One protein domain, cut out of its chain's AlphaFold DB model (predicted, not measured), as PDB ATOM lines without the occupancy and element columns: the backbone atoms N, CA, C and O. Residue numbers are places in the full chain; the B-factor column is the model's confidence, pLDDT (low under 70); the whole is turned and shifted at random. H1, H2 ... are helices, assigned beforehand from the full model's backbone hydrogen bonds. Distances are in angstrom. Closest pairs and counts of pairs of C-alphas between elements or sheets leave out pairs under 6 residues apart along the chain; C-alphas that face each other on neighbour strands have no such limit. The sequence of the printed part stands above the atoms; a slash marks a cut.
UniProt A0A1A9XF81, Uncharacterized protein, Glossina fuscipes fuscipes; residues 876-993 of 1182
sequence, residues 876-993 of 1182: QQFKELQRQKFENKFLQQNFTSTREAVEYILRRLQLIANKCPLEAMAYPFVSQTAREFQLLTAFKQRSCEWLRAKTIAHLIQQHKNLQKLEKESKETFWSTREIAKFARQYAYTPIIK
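What this domain is: This is residues 876 to 993 of the 1182 residues of an uncharacterized protein of Glossina fuscipes fuscipes (UniProt A0A1A9XF81). A long helix, H4, forms the spine; H6 and H2 pack across parts of it, H3 and H5 sit by its two ends, and H1 slants off from near Leu 955. The printed part has 118 residues with six named helices, H1 to H6 along the chain, and no named strand: all helix, compact, radius of gyration of the C-alphas 14.4 A, spans 46 by 32 by 20 A.

How they stand to each other: H4, residues 938 to 958, touches H6, residues 976 to 985, with 945 to 953 alone, at a steep tilt of 63 degrees; the closest C-alphas, of Ala 949 and Thr 976, are 5.1 A apart. With 952 to 956 alone it touches H2, residues 898 to 908, at a steep tilt of 53 degrees; closest are C-alphas 905 and 952, 6.9 A. Close to H4 but not clearly touching are H1, residues 876 to 891, closest C-alphas 887 and 955, 7.3 A; H3, residues 930 to 935, closest 933 and 941, 7.0 A; and H5, residues 960 to 969, closest 956 and 962, 7.0 A. Each O i to N i+4 pair is within hydrogen-bond range but in H5, 5 of 6.

Where its parts are: H4 measures 30.7 A, H1 22.6 A, first to last C-alpha. C-alpha 876 is at (116.015, 137.057, 106.206), C-alpha 985 at (122.356, 117.571, 132.682).

The domain as a whole: The printed part has no cut. The H2 to H3 link is long, 21 residues. Residues 914 to 921 and 969 to 970 have pLDDT under 70.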
ATOM      1  N   GLN A 876     117.066 137.695 105.404       77.44
ATOM      2  CA  GLN A 876     116.015 137.057 106.206       77.44
ATOM      3  C   GLN A 876     115.412 135.844 105.481       77.44
ATOM      4  O   GLN A 876     115.347 134.770 106.076       77.44
ATOM      5  N   GLN A 877     115.068 135.979 104.196       83.56
ATOM      6  CA  GLN A 877     114.545 134.887 103.362       83.56
ATOM      7  C   GLN A 877     115.534 133.718 103.246       83.56
ATOM      8  O   GLN A 877     115.140 132.561 103.380       83.56
ATOM      9  N   PHE A 878     116.831 133.997 103.079       82.19
ATOM     10  CA  PHE A 878     117.858 132.953 103.070       82.19
ATOM     11  C   PHE A 878     117.907 132.192 104.402       82.19
ATOM     12  O   PHE A 878     117.940 130.964 104.405       82.19
ATOM     13  N   LYS A 879     117.858 132.891 105.546       80.38
ATOM     14  CA  LYS A 879     117.808 132.236 106.864       80.38
ATOM     15  C   LYS A 879     116.538 131.403 107.040       80.38
ATOM     16  O   LYS A 879     116.615 130.298 107.564       80.38
ATOM     17  N   GLU A 880     115.388 131.886 106.586       82.38
ATOM     18  CA  GLU A 880     114.134 131.127 106.635       82.38
ATOM     19  C   GLU A 880     114.215 129.831 105.809       82.38
ATOM     20  O   GLU A 880     113.915 128.756 106.330       82.38
ATOM     21  N   LEU A 881     114.750 129.897 104.585       85.44
ATOM     22  CA  LEU A 881     114.986 128.726 103.733       85.44
ATOM     23  C   LEU A 881     115.930 127.699 104.387       85.44
ATOM     24  O   LEU A 881     115.692 126.496 104.297       85.44
ATOM     25  N   GLN A 882     116.990 128.149 105.068       81.56
ATOM     26  CA  GLN A 882     117.921 127.251 105.764       81.56
ATOM     27  C   GLN A 882     117.279 126.554 106.978       81.56
ATOM     28  O   GLN A 882     117.595 125.392 107.236       81.56
ATOM     29  N   ARG A 883     116.327 127.195 107.679       83.50
ATOM     30  CA  ARG A 883     115.512 126.498 108.696       83.50
ATOM     31  C   ARG A 883     114.610 125.457 108.058       83.50
ATOM     32  O   ARG A 883     114.647 124.308 108.469       83.50
ATOM     33  N   GLN A 884     113.868 125.820 107.012       84.81
ATOM     34  CA  GLN A 884     112.971 124.883 106.326       84.81
ATOM     35  C   GLN A 884     113.725 123.646 105.805       84.81
ATOM     36  O   GLN A 884     113.208 122.534 105.892       84.81
ATOM     37  N   LYS A 885     114.973 123.798 105.337       85.81
ATOM     38  CA  LYS A 885     115.855 122.665 104.998       85.81
ATOM     39  C   LYS A 885     116.155 121.768 106.204       85.81
ATOM     40  O   LYS A 885     115.954 120.559 106.109       85.81
ATOM     41  N   PHE A 886     116.581 122.341 107.332       86.75
ATOM     42  CA  PHE A 886     116.836 121.593 108.570       86.75
ATOM     43  C   PHE A 886     115.583 120.869 109.093       86.75
ATOM     44  O   PHE A 886     115.639 119.699 109.467       86.75
ATOM     45  N   GLU A 887     114.441 121.552 109.082       86.81
ATOM     46  CA  GLU A 887     113.171 121.059 109.618       86.81
ATOM     47  C   GLU A 887     112.610 119.926 108.743       86.81
ATOM     48  O   GLU A 887     112.273 118.864 109.264       86.81
ATOM     49  N   ASN A 888     112.652 120.063 107.412       85.81
ATOM     50  CA  ASN A 888     112.329 118.969 106.487       85.81
ATOM     51  C   ASN A 888     113.269 117.763 106.659       85.81
ATOM     52  O   ASN A 888     112.806 116.623 106.693       85.81
ATOM     53  N   LYS A 889     114.577 117.999 106.830       86.88
ATOM     54  CA  LYS A 889     115.577 116.941 107.052       86.88
ATOM     55  C   LYS A 889     115.359 116.196 108.372       86.88
ATOM     56  O   LYS A 889     115.588 114.993 108.426       86.88
ATOM     57  N   PHE A 890     114.870 116.872 109.414       87.88
ATOM     58  CA  PHE A 890     114.444 116.240 110.669       87.88
ATOM     59  C   PHE A 890     113.147 115.425 110.501       87.88
ATOM     60  O   PHE A 890     113.073 114.284 110.960       87.88
ATOM     61  N   LEU A 891     112.145 115.964 109.794       85.06
ATOM     62  CA  LEU A 891     110.861 115.292 109.532       85.06
ATOM     63  C   LEU A 891     110.978 114.033 108.649       85.06
ATOM     64  O   LEU A 891     110.052 113.224 108.631       85.06
ATOM     65  N   GLN A 892     112.100 113.851 107.947       84.81
ATOM     66  CA  GLN A 892     112.424 112.651 107.162       84.81
ATOM     67  C   GLN A 892     113.074 111.517 107.978       84.81
ATOM     68  O   GLN A 892     113.240 110.419 107.456       84.81
ATOM     69  N   GLN A 893     113.485 111.756 109.227       85.12
ATOM     70  CA  GLN A 893     114.146 110.738 110.053       85.12
ATOM     71  C   GLN A 893     113.139 109.845 110.790       85.12
ATOM     72  O   GLN A 893     112.043 110.278 111.153       85.12
ATOM     73  N   ASN A 894     113.555 108.615 111.087       85.62
ATOM     74  CA  ASN A 894     112.850 107.712 111.991       85.62
ATOM     75  C   ASN A 894     113.535 107.749 113.366       85.62
ATOM     76  O   ASN A 894     114.759 107.711 113.441       85.62
ATOM     77  N   PHE A 895     112.746 107.836 114.438       84.25
ATOM     78  CA  PHE A 895     113.221 107.883 115.824       84.25
ATOM     79  C   PHE A 895     112.460 106.853 116.651       84.25
ATOM     80  O   PHE A 895     111.250 106.711 116.480       84.25
ATOM     81  N   THR A 896     113.160 106.161 117.546       84.50
ATOM     82  CA  THR A 896     112.599 105.068 118.360       84.50
ATOM     83  C   THR A 896     111.913 105.551 119.642       84.50
ATOM     84  O   THR A 896     110.981 104.913 120.119       84.50
ATOM     85  N   SER A 897     112.341 106.693 120.187       84.31
ATOM     86  CA  SER A 897     111.779 107.321 121.394       84.31
ATOM     87  C   SER A 897     111.898 108.844 121.311       84.31
ATOM     88  O   SER A 897     112.800 109.381 120.655       84.31
ATOM     89  N   THR A 898     111.033 109.561 122.035       86.19
ATOM     90  CA  THR A 898     111.112 111.025 122.203       86.19
ATOM     91  C   THR A 898     112.503 111.498 122.641       86.19
ATOM     92  O   THR A 898     112.980 112.536 122.175       86.19
ATOM     93  N   ARG A 899     113.200 110.709 123.473       88.62
ATOM     94  CA  ARG A 899     114.574 110.986 123.918       88.62
ATOM     95  C   ARG A 899     115.568 111.079 122.758       88.62
ATOM     96  O   ARG A 899     116.424 111.962 122.750       88.62
ATOM     97  N   GLU A 900     115.483 110.156 121.806       86.56
ATOM     98  CA  GLU A 900     116.436 110.045 120.701       86.56
ATOM     99  C   GLU A 900     116.337 111.255 119.767       86.56
ATOM    100  O   GLU A 900     117.355 111.851 119.410       86.56
ATOM    101  N   ALA A 901     115.112 111.698 119.476       88.31
ATOM    102  CA  ALA A 901     114.856 112.922 118.725       88.31
ATOM    103  C   ALA A 901     115.409 114.175 119.437       88.31
ATOM    104  O   ALA A 901     116.011 115.038 118.793       88.31
ATOM    105  N   VAL A 902     115.274 114.267 120.770       90.75
ATOM    106  CA  VAL A 902     115.865 115.361 121.565       90.75
ATOM    107  C   VAL A 902     117.396 115.343 121.488       90.75
ATOM    108  O   VAL A 902     118.001 116.393 121.263       90.75
ATOM    109  N   GLU A 903     118.039 114.179 121.633       88.44
ATOM    110  CA  GLU A 903     119.500 114.051 121.506       88.44
ATOM    111  C   GLU A 903     119.989 114.372 120.077       88.44
ATOM    112  O   GLU A 903     121.000 115.062 119.924       88.44
ATOM    113  N   TYR A 904     119.255 113.960 119.036       88.44
ATOM    114  CA  TYR A 904     119.549 114.282 117.633       88.44
ATOM    115  C   TYR A 904     119.516 115.794 117.373       88.44
ATOM    116  O   TYR A 904     120.481 116.351 116.842       88.44
ATOM    117  N   ILE A 905     118.436 116.485 117.772       88.44
ATOM    118  CA  ILE A 905     118.333 117.934 117.544       88.44
ATOM    119  C   ILE A 905     119.377 118.679 118.385       88.44
ATOM    120  O   ILE A 905     120.044 119.561 117.853       88.44
ATOM    121  N   LEU A 906     119.593 118.322 119.659       88.75
ATOM    122  CA  LEU A 906     120.572 119.010 120.521       88.75
ATOM    123  C   LEU A 906     122.020 118.923 120.010       88.75
ATOM    124  O   LEU A 906     122.800 119.841 120.275       88.75
ATOM    125  N   ARG A 907     122.379 117.865 119.266       84.69
ATOM    126  CA  ARG A 907     123.698 117.714 118.623       84.69
ATOM    127  C   ARG A 907     123.886 118.618 117.406       84.69
ATOM    128  O   ARG A 907     124.990 119.113 117.196       84.69
ATOM    129  N   ARG A 908     122.832 118.847 116.616       82.75
ATOM    130  CA  ARG A 908     122.888 119.688 115.401       82.75
ATOM    131  C   ARG A 908     122.603 121.168 115.692       82.75
ATOM    132  O   ARG A 908     123.215 122.046 115.095       82.75
ATOM    133  N   LEU A 909     121.721 121.442 116.651       85.56
ATOM    134  CA  LEU A 909     121.266 122.770 117.063       85.56
ATOM    135  C   LEU A 909     122.032 123.237 118.317       85.56
ATOM    136  O   LEU A 909     121.491 123.375 119.421       85.56
ATOM    137  N   GLN A 910     123.340 123.429 118.162       86.56
ATOM    138  CA  GLN A 910     124.230 123.862 119.243       86.56
ATOM    139  C   GLN A 910     124.067 125.367 119.525       86.56
ATOM    140  O   GLN A 910     123.777 126.142 118.622       86.56
ATOM    141  N   LEU A 911     124.254 125.805 120.778       85.56
ATOM    142  CA  LEU A 911     124.187 127.239 121.138       85.56
ATOM    143  C   LEU A 911     125.436 128.030 120.710       85.56
ATOM    144  O   LEU A 911     125.381 129.254 120.615       85.56
ATOM    145  N   ILE A 912     126.547 127.331 120.470       83.38
ATOM    146  CA  ILE A 912     127.806 127.861 119.941       83.38
ATOM    147  C   ILE A 912     128.165 126.981 118.743       83.38
ATOM    148  O   ILE A 912     128.408 125.790 118.922       83.38
ATOM    149  N   ALA A 913     128.181 127.537 117.535       75.06
ATOM    150  CA  ALA A 913     128.309 126.776 116.288       75.06
ATOM    151  C   ALA A 913     129.720 126.888 115.667       75.06
ATOM    152  O   ALA A 913     129.879 127.278 114.515       75.06
ATOM    153  N   ASN A 914     130.751 126.522 116.437       61.38
ATOM    154  CA  ASN A 914     132.166 126.789 116.115       61.38
ATOM    155  C   ASN A 914     132.729 126.030 114.888       61.38
ATOM    156  O   ASN A 914     133.706 126.475 114.297       61.38
ATOM    157  N   LYS A 915     132.144 124.877 114.523       60.56
ATOM    158  CA  LYS A 915     132.505 124.056 113.343       60.56
ATOM    159  C   LYS A 915     131.235 123.513 112.623       60.56
ATOM    160  O   LYS A 915     131.271 122.429 112.054       60.56
ATOM    161  N   CYS A 916     130.077 124.193 112.714       54.12
ATOM    162  CA  CYS A 916     128.762 123.624 112.330       54.12
ATOM    163  C   CYS A 916     128.093 124.281 111.094       54.12
ATOM    164  O   CYS A 916     128.405 125.428 110.776       54.12
ATOM    165  N   PRO A 917     127.143 123.595 110.410       58.81
ATOM    166  CA  PRO A 917     126.575 124.055 109.136       58.81
ATOM    167  C   PRO A 917     125.770 125.363 109.192       58.81
ATOM    168  O   PRO A 917     125.192 125.727 110.219       58.81
ATOM    169  N   LEU A 918     125.626 125.993 108.018       60.53
ATOM    170  CA  LEU A 918     124.802 127.188 107.761       60.53
ATOM    171  C   LEU A 918     123.356 127.068 108.289       60.53
ATOM    172  O   LEU A 918     122.770 128.067 108.705       60.53
ATOM    173  N   GLU A 919     122.811 125.848 108.317       63.84
ATOM    174  CA  GLU A 919     121.507 125.489 108.894       63.84
ATOM    175  C   GLU A 919     121.355 125.950 110.360       63.84
ATOM    176  O   GLU A 919     120.320 126.500 110.733       63.84
ATOM    177  N   ALA A 920     122.389 125.799 111.198       63.78
ATOM    178  CA  ALA A 920     122.330 126.198 112.608       63.78
ATOM    179  C   ALA A 920     122.339 127.730 112.775       63.78
ATOM    180  O   ALA A 920     121.579 128.279 113.575       63.78
ATOM    181  N   MET A 921     123.133 128.430 111.956       66.75
ATOM    182  CA  MET A 921     123.251 129.900 111.940       66.75
ATOM    183  C   MET A 921     121.965 130.616 111.487       66.75
ATOM    184  O   MET A 921     121.853 131.844 111.570       66.75
ATOM    185  N   ALA A 922     120.976 129.864 111.001       77.56
ATOM    186  CA  ALA A 922     119.664 130.375 110.646       77.56
ATOM    187  C   ALA A 922     118.802 130.748 111.871       77.56
ATOM    188  O   ALA A 922     117.873 131.557 111.747       77.56
ATOM    189  N   TYR A 923     119.072 130.172 113.050       83.81
ATOM    190  CA  TYR A 923     118.280 130.378 114.268       83.81
ATOM    191  C   TYR A 923     118.814 131.544 115.132       83.81
ATOM    192  O   TYR A 923     120.023 131.673 115.295       83.81
ATOM    193  N   PRO A 924     117.958 132.391 115.752       82.06
ATOM    194  CA  PRO A 924     118.402 133.663 116.355       82.06
ATOM    195  C   PRO A 924     119.128 133.521 117.702       82.06
ATOM    196  O   PRO A 924     119.567 134.512 118.275       82.06
ATOM    197  N   PHE A 925     119.178 132.305 118.246       87.44
ATOM    198  CA  PHE A 925     119.747 131.981 119.555       87.44
ATOM    199  C   PHE A 925     121.112 131.280 119.473       87.44
ATOM    200  O   PHE A 925     121.670 130.925 120.513       87.44
ATOM    201  N   VAL A 926     121.617 131.047 118.260       85.69
ATOM    202  CA  VAL A 926     122.915 130.419 118.000       85.69
ATOM    203  C   VAL A 926     123.963 131.515 117.833       85.69
ATOM    204  O   VAL A 926     123.810 132.387 116.981       85.69
ATOM    205  N   SER A 927     125.021 131.465 118.641       83.81
ATOM    206  CA  SER A 927     126.195 132.329 118.488       83.81
ATOM    207  C   SER A 927     127.269 131.637 117.651       83.81
ATOM    208  O   SER A 927     127.445 130.418 117.715       83.81
ATOM    209  N   GLN A 928     128.020 132.425 116.887       82.19
ATOM    210  CA  GLN A 928     129.075 131.938 115.999       82.19
ATOM    211  C   GLN A 928     130.296 131.469 116.795       82.19
ATOM    212  O   GLN A 928     130.874 130.429 116.496       82.19
ATOM    213  N   THR A 929     130.663 132.209 117.848       84.50
ATOM    214  CA  THR A 929     131.843 131.908 118.675       84.50
ATOM    215  C   THR A 929     131.496 131.765 120.154       84.50
ATOM    216  O   THR A 929     130.543 132.362 120.663       84.50
ATOM    217  N   ALA A 930     132.327 131.018 120.889       83.69
ATOM    218  CA  ALA A 930     132.205 130.924 122.343       83.69
ATOM    219  C   ALA A 930     132.370 132.294 123.026       83.69
ATOM    220  O   ALA A 930     131.656 132.586 123.983       83.69
ATOM    221  N   ARG A 931     133.243 133.160 122.488       82.38
ATOM    222  CA  ARG A 931     133.440 134.539 122.966       82.38
ATOM    223  C   ARG A 931     132.171 135.376 122.813       82.38
ATOM    224  O   ARG A 931     131.783 136.051 123.757       82.38
ATOM    225  N   GLU A 932     131.481 135.294 121.676       85.00
ATOM    226  CA  GLU A 932     130.200 135.980 121.456       85.00
ATOM    227  C   GLU A 932     129.138 135.529 122.475       85.00
ATOM    228  O   GLU A 932     128.566 136.362 123.181       85.00
ATOM    229  N   PHE A 933     128.947 134.212 122.643       86.56
ATOM    230  CA  PHE A 933     128.017 133.676 123.644       86.56
ATOM    231  C   PHE A 933     128.405 134.093 125.072       86.56
ATOM    232  O   PHE A 933     127.537 134.397 125.892       86.56
ATOM    233  N   GLN A 934     129.703 134.155 125.384       85.44
ATOM    234  CA  GLN A 934     130.221 134.645 126.663       85.44
ATOM    235  C   GLN A 934     130.117 136.167 126.831       85.44
ATOM    236  O   GLN A 934     130.084 136.626 127.970       85.44
ATOM    237  N   LEU A 935     130.012 136.974 125.773       88.44
ATOM    238  CA  LEU A 935     129.763 138.419 125.881       88.44
ATOM    239  C   LEU A 935     128.300 138.725 126.237       88.44
ATOM    240  O   LEU A 935     128.030 139.706 126.935       88.44
ATOM    241  N   LEU A 936     127.356 137.852 125.864       86.00
ATOM    242  CA  LEU A 936     125.947 137.964 126.251       86.00
ATOM    243  C   LEU A 936     125.760 138.087 127.779       86.00
ATOM    244  O   LEU A 936     126.523 137.556 128.593       86.00
ATOM    245  N   THR A 937     124.697 138.778 128.198       89.75
ATOM    246  CA  THR A 937     124.304 138.826 129.616       89.75
ATOM    247  C   THR A 937     123.747 137.472 130.065       89.75
ATOM    248  O   THR A 937     123.192 136.727 129.256       89.75
ATOM    249  N   ALA A 938     123.810 137.167 131.366       87.31
ATOM    250  CA  ALA A 938     123.250 135.925 131.917       87.31
ATOM    251  C   ALA A 938     121.752 135.731 131.584       87.31
ATOM    252  O   ALA A 938     121.276 134.604 131.460       87.31
ATOM    253  N   PHE A 939     121.005 136.828 131.398       87.12
ATOM    254  CA  PHE A 939     119.627 136.790 130.908       87.12
ATOM    255  C   PHE A 939     119.549 136.408 129.424       87.12
ATOM    256  O   PHE A 939     118.784 135.504 129.096       87.12
ATOM    257  N   LYS A 940     120.366 137.023 128.552       89.50
ATOM    258  CA  LYS A 940     120.415 136.688 127.116       89.50
ATOM    259  C   LYS A 940     120.817 135.225 126.878       89.50
ATOM    260  O   LYS A 940     120.147 134.528 126.123       89.50
ATOM    261  N   GLN A 941     121.826 134.723 127.594       90.75
ATOM    262  CA  GLN A 941     122.243 133.313 127.533       90.75
ATOM    263  C   GLN A 941     121.095 132.351 127.901       90.75
ATOM    264  O   GLN A 941     120.845 131.376 127.192       90.75
ATOM    265  N   ARG A 942     120.339 132.656 128.968       89.12
ATOM    266  CA  ARG A 942     119.165 131.865 129.386       89.12
ATOM    267  C   ARG A 942     117.992 131.966 128.412       89.12
ATOM    268  O   ARG A 942     117.278 130.980 128.249       89.12
ATOM    269  N   SER A 943     117.781 133.108 127.752       91.06
ATOM    270  CA  SER A 943     116.761 133.209 126.699       91.06
ATOM    271  C   SER A 943     117.146 132.436 125.438       91.06
ATOM    272  O   SER A 943     116.264 131.829 124.845       91.06
ATOM    273  N   CYS A 944     118.431 132.380 125.066       91.38
ATOM    274  CA  CYS A 944     118.883 131.550 123.946       91.38
ATOM    275  C   CYS A 944     118.652 130.057 124.223       91.38
ATOM    276  O   CYS A 944     118.076 129.352 123.397       91.38
ATOM    277  N   GLU A 945     119.013 129.586 125.421       93.38
ATOM    278  CA  GLU A 945     118.728 128.216 125.864       93.38
ATOM    279  C   GLU A 945     117.223 127.898 125.858       93.38
ATOM    280  O   GLU A 945     116.814 126.855 125.344       93.38
ATOM    281  N   TRP A 946     116.390 128.792 126.403       93.44
ATOM    282  CA  TRP A 946     114.938 128.596 126.448       93.44
ATOM    283  C   TRP A 946     114.300 128.619 125.055       93.44
ATOM    284  O   TRP A 946     113.417 127.810 124.774       93.44
ATOM    285  N   LEU A 947     114.751 129.510 124.165       93.19
ATOM    286  CA  LEU A 947     114.234 129.596 122.801       93.19
ATOM    287  C   LEU A 947     114.607 128.348 121.991       93.19
ATOM    288  O   LEU A 947     113.726 127.789 121.343       93.19
ATOM    289  N   ARG A 948     115.841 127.837 122.138       93.75
ATOM    290  CA  ARG A 948     116.242 126.525 121.603       93.75
ATOM    291  C   ARG A 948     115.335 125.403 122.115       93.75
ATOM    292  O   ARG A 948     114.893 124.561 121.340       93.75
ATOM    293  N   ALA A 949     115.039 125.380 123.414       94.38
ATOM    294  CA  ALA A 949     114.161 124.364 123.987       94.38
ATOM    295  C   ALA A 949     112.697 124.495 123.505       94.38
ATOM    296  O   ALA A 949     112.033 123.470 123.340       94.38
ATOM    297  N   LYS A 950     112.191 125.714 123.227       94.00
ATOM    298  CA  LYS A 950     110.861 125.905 122.605       94.00
ATOM    299  C   LYS A 950     110.857 125.432 121.147       94.00
ATOM    300  O   LYS A 950     109.904 124.763 120.759       94.00
ATOM    301  N   THR A 951     111.898 125.711 120.353       90.94
ATOM    302  CA  THR A 951     111.964 125.199 118.971       90.94
ATOM    303  C   THR A 951     112.068 123.676 118.935       90.94
ATOM    304  O   THR A 951     111.338 123.056 118.175       90.94
ATOM    305  N   ILE A 952     112.878 123.052 119.802       92.56
ATOM    306  CA  ILE A 952     112.963 121.581 119.900       92.56
ATOM    307  C   ILE A 952     111.594 120.965 120.224       92.56
ATOM    308  O   ILE A 952     111.177 120.031 119.544       92.56
ATOM    309  N   ALA A 953     110.872 121.510 121.212       91.81
ATOM    310  CA  ALA A 953     109.531 121.036 121.560       91.81
ATOM    311  C   ALA A 953     108.558 121.123 120.368       91.81
ATOM    312  O   ALA A 953     107.823 120.175 120.103       91.81
ATOM    313  N   HIS A 954     108.597 122.227 119.616       90.69
ATOM    314  CA  HIS A 954     107.732 122.427 118.453       90.69
ATOM    315  C   HIS A 954     108.040 121.449 117.307       90.69
ATOM    316  O   HIS A 954     107.118 120.868 116.742       90.69
ATOM    317  N   LEU A 955     109.320 121.205 117.000       89.44
ATOM    318  CA  LEU A 955     109.715 120.249 115.956       89.44
ATOM    319  C   LEU A 955     109.315 118.812 116.315       89.44
ATOM    320  O   LEU A 955     108.814 118.082 115.464       89.44
ATOM    321  N   ILE A 956     109.461 118.422 117.583       89.62
ATOM    322  CA  ILE A 956     109.008 117.116 118.082       89.62
ATOM    323  C   ILE A 956     107.487 116.966 117.931       89.62
ATOM    324  O   ILE A 956     107.026 115.945 117.428       89.62
ATOM    325  N   GLN A 957     106.714 118.002 118.276       86.62
ATOM    326  CA  GLN A 957     105.256 118.019 118.098       86.62
ATOM    327  C   GLN A 957     104.820 117.943 116.623       86.62
ATOM    328  O   GLN A 957     103.734 117.444 116.342       86.62
ATOM    329  N   GLN A 958     105.643 118.399 115.673       85.62
ATOM    330  CA  GLN A 958     105.378 118.280 114.231       85.62
ATOM    331  C   GLN A 958     105.720 116.891 113.652       85.62
ATOM    332  O   GLN A 958     105.322 116.579 112.526       85.62
ATOM    333  N   HIS A 959     106.468 116.048 114.374       87.56
ATOM    334  CA  HIS A 959     107.049 114.827 113.815       87.56
ATOM    335  C   HIS A 959     106.049 113.665 113.757       87.56
ATOM    336  O   HIS A 959     105.665 113.090 114.776       87.56
ATOM    337  N   LYS A 960     105.639 113.287 112.538       82.81
ATOM    338  CA  LYS A 960     104.581 112.287 112.292       82.81
ATOM    339  C   LYS A 960     104.836 110.932 112.959       82.81
ATOM    340  O   LYS A 960     103.879 110.302 113.398       82.81
ATOM    341  N   ASN A 961     106.088 110.476 113.046       81.00
ATOM    342  CA  ASN A 961     106.396 109.178 113.654       81.00
ATOM    343  C   ASN A 961     106.364 109.249 115.189       81.00
ATOM    344  O   ASN A 961     105.873 108.321 115.823       81.00
ATOM    345  N   LEU A 962     106.761 110.376 115.792       82.31
ATOM    346  CA  LEU A 962     106.608 110.586 117.237       82.31
ATOM    347  C   LEU A 962     105.133 110.779 117.640       82.31
ATOM    348  O   LEU A 962     104.726 110.298 118.689       82.31
ATOM    349  N   GLN A 963     104.299 111.387 116.784       81.44
ATOM    350  CA  GLN A 963     102.837 111.447 116.984       81.44
ATOM    351  C   GLN A 963     102.143 110.074 116.903       81.44
ATOM    352  O   GLN A 963     101.079 109.894 117.498       81.44
ATOM    353  N   LYS A 964     102.695 109.117 116.142       79.94
ATOM    354  CA  LYS A 964     102.240 107.715 116.153       79.94
ATOM    355  C   LYS A 964     102.660 107.040 117.456       79.94
ATOM    356  O   LYS A 964     101.806 106.554 118.193       79.94
ATOM    357  N   LEU A 965     103.945 107.143 117.802       76.81
ATOM    358  CA  LEU A 965     104.493 106.580 119.035       76.81
ATOM    359  C   LEU A 965     103.816 107.133 120.302       76.81
ATOM    360  O   LEU A 965     103.579 106.343 121.209       76.81
ATOM    361  N   GLU A 966     103.415 108.410 120.384       77.19
ATOM    362  CA  GLU A 966     102.606 108.920 121.516       77.19
ATOM    363  C   GLU A 966     101.298 108.119 121.667       77.19
ATOM    364  O   GLU A 966     100.936 107.706 122.771       77.19
ATOM    365  N   LYS A 967     100.587 107.884 120.556       75.50
ATOM    366  CA  LYS A 967      99.286 107.195 120.542       75.50
ATOM    367  C   LYS A 967      99.413 105.705 120.858       75.50
ATOM    368  O   LYS A 967      98.531 105.151 121.508       75.50
ATOM    369  N   GLU A 968     100.497 105.083 120.411       75.50
ATOM    370  CA  GLU A 968     100.752 103.644 120.534       75.50
ATOM    371  C   GLU A 968     101.400 103.280 121.886       75.50
ATOM    372  O   GLU A 968     100.957 102.348 122.556       75.50
ATOM    373  N   SER A 969     102.407 104.041 122.333       61.91
ATOM    374  CA  SER A 969     103.211 103.743 123.535       61.91
ATOM    375  C   SER A 969     102.785 104.489 124.804       61.91
ATOM    376  O   SER A 969     103.153 104.079 125.905       61.91
ATOM    377  N   LYS A 970     102.021 105.584 124.669       64.62
ATOM    378  CA  LYS A 970     101.725 106.566 125.732       64.62
ATOM    379  C   LYS A 970     102.950 107.358 126.240       64.62
ATOM    380  O   LYS A 970     102.832 108.011 127.278       64.62
ATOM    381  N   GLU A 971     104.091 107.370 125.532       70.50
ATOM    382  CA  GLU A 971     105.158 108.361 125.778       70.50
ATOM    383  C   GLU A 971     104.602 109.786 125.604       70.50
ATOM    384  O   GLU A 971     104.226 110.191 124.505       70.50
ATOM    385  N   THR A 972     104.574 110.579 126.677       79.94
ATOM    386  CA  THR A 972     104.176 111.993 126.620       79.94
ATOM    387  C   THR A 972     105.288 112.863 126.037       79.94
ATOM    388  O   THR A 972     106.436 112.770 126.482       79.94
ATOM    389  N   PHE A 973     104.953 113.783 125.126       85.69
ATOM    390  CA  PHE A 973     105.904 114.785 124.632       85.69
ATOM    391  C   PHE A 973     106.566 115.573 125.774       85.69
ATOM    392  O   PHE A 973     105.894 116.081 126.671       85.69
ATOM    393  N   TRP A 974     107.893 115.715 125.715       87.12
ATOM    394  CA  TRP A 974     108.658 116.436 126.733       87.12
ATOM    395  C   TRP A 974     108.357 117.935 126.686       87.12
ATOM    396  O   TRP A 974     108.423 118.568 125.628       87.12
ATOM    397  N   SER A 975     108.121 118.549 127.846       90.50
ATOM    398  CA  SER A 975     107.957 119.998 127.922       90.50
ATOM    399  C   SER A 975     109.265 120.734 127.609       90.50
ATOM    400  O   SER A 975     110.375 120.245 127.849       90.50
ATOM    401  N   THR A 976     109.155 121.999 127.190       93.12
ATOM    402  CA  THR A 976     110.296 122.926 127.048       93.12
ATOM    403  C   THR A 976     111.187 122.967 128.301       93.12
ATOM    404  O   THR A 976     112.402 123.145 128.201       93.12
ATOM    405  N   ARG A 977     110.610 122.769 129.496       92.31
ATOM    406  CA  ARG A 977     111.350 122.747 130.764       92.31
ATOM    407  C   ARG A 977     112.163 121.465 130.945       92.31
ATOM    408  O   ARG A 977     113.270 121.540 131.478       92.31
ATOM    409  N   GLU A 978     111.644 120.318 130.521       91.69
ATOM    410  CA  GLU A 978     112.353 119.034 130.579       91.69
ATOM    411  C   GLU A 978     113.472 118.976 129.547       91.69
ATOM    412  O   GLU A 978     114.600 118.665 129.920       91.69
ATOM    413  N   ILE A 979     113.218 119.419 128.312       93.56
ATOM    414  CA  ILE A 979     114.245 119.571 127.269       93.56
ATOM    415  C   ILE A 979     115.388 120.476 127.763       93.56
ATOM    416  O   ILE A 979     116.560 120.119 127.638       93.56
ATOM    417  N   ALA A 980     115.078 121.613 128.399       92.25
ATOM    418  CA  ALA A 980     116.097 122.494 128.978       92.25
ATOM    419  C   ALA A 980     116.837 121.866 130.180       92.25
ATOM    420  O   ALA A 980     118.048 122.039 130.315       92.25
ATOM    421  N   LYS A 981     116.148 121.119 131.058       90.25
ATOM    422  CA  LYS A 981     116.785 120.401 132.180       90.25
ATOM    423  C   LYS A 981     117.740 119.316 131.668       90.25
ATOM    424  O   LYS A 981     118.874 119.239 132.131       90.25
ATOM    425  N   PHE A 982     117.292 118.528 130.694       91.44
ATOM    426  CA  PHE A 982     118.061 117.482 130.028       91.44
ATOM    427  C   PHE A 982     119.298 118.059 129.327       91.44
ATOM    428  O   PHE A 982     120.410 117.584 129.551       91.44
ATOM    429  N   ALA A 983     119.134 119.147 128.566       90.94
ATOM    430  CA  ALA A 983     120.238 119.811 127.878       90.94
ATOM    431  C   ALA A 983     121.341 120.298 128.837       90.94
ATOM    432  O   ALA A 983     122.519 120.223 128.494       90.94
ATOM    433  N   ARG A 984     120.991 120.733 130.055       88.50
ATOM    434  CA  ARG A 984     121.977 121.054 131.103       88.50
ATOM    435  C   ARG A 984     122.637 119.805 131.682       88.50
ATOM    436  O   ARG A 984     123.856 119.773 131.793       88.50
ATOM    437  N   GLN A 985     121.849 118.786 132.035       86.00
ATOM    438  CA  GLN A 985     122.356 117.571 132.682       86.00
ATOM    439  C   GLN A 985     123.359 116.805 131.799       86.00
ATOM    440  O   GLN A 985     124.359 116.316 132.309       86.00
ATOM    441  N   TYR A 986     123.127 116.755 130.484       84.50
ATOM    442  CA  TYR A 986     123.987 116.080 129.499       84.50
ATOM    443  C   TYR A 986     124.962 117.038 128.772       84.50
ATOM    444  O   TYR A 986     125.438 116.738 127.674       84.50
ATOM    445  N   ALA A 987     125.245 118.214 129.354       84.50
ATOM    446  CA  ALA A 987     126.188 119.217 128.832       84.50
ATOM    447  C   ALA A 987     125.974 119.630 127.352       84.50
ATOM    448  O   ALA A 987     126.914 119.961 126.631       84.50
ATOM    449  N   TYR A 988     124.722 119.634 126.885       86.19
ATOM    450  CA  TYR A 988     124.321 120.231 125.603       86.19
ATOM    451  C   TYR A 988     124.077 121.752 125.711       86.19
ATOM    452  O   TYR A 988     123.903 122.423 124.689       86.19
ATOM    453  N   THR A 989     124.027 122.317 126.923       87.12
ATOM    454  CA  THR A 989     124.086 123.769 127.187       87.12
ATOM    455  C   THR A 989     125.492 124.131 127.709       87.12
ATOM    456  O   THR A 989     125.910 123.533 128.701       87.12
ATOM    457  N   PRO A 990     126.209 125.107 127.109       83.06
ATOM    458  CA  PRO A 990     127.481 125.626 127.637       83.06
ATOM    459  C   PRO A 990     127.338 126.257 129.031       83.06
ATOM    460  O   PRO A 990     126.227 126.558 129.469       83.06
ATOM    461  N   ILE A 991     128.456 126.545 129.712       77.69
ATOM    462  CA  ILE A 991     128.426 127.248 131.007       77.69
ATOM    463  C   ILE A 991     127.771 128.630 130.838       77.69
ATOM    464  O   ILE A 991     128.359 129.574 130.308       77.69
ATOM    465  N   ILE A 992     126.537 128.753 131.321       83.19
ATOM    466  CA  ILE A 992     125.831 130.026 131.440       83.19
ATOM    467  C   ILE A 992     126.402 130.777 132.644       83.19
ATOM    468  O   ILE A 992     126.525 130.204 133.728       83.19
ATOM    469  N   LYS A 993     126.669 132.078 132.485       79.69
ATOM    470  CA  LYS A 993     127.043 132.976 133.585       79.69
ATOM    471  C   LYS A 993     126.061 132.798 134.742       79.69
ATOM    472  O   LYS A 993     124.854 133.027 134.593       79.69
TER     473      LYS A 993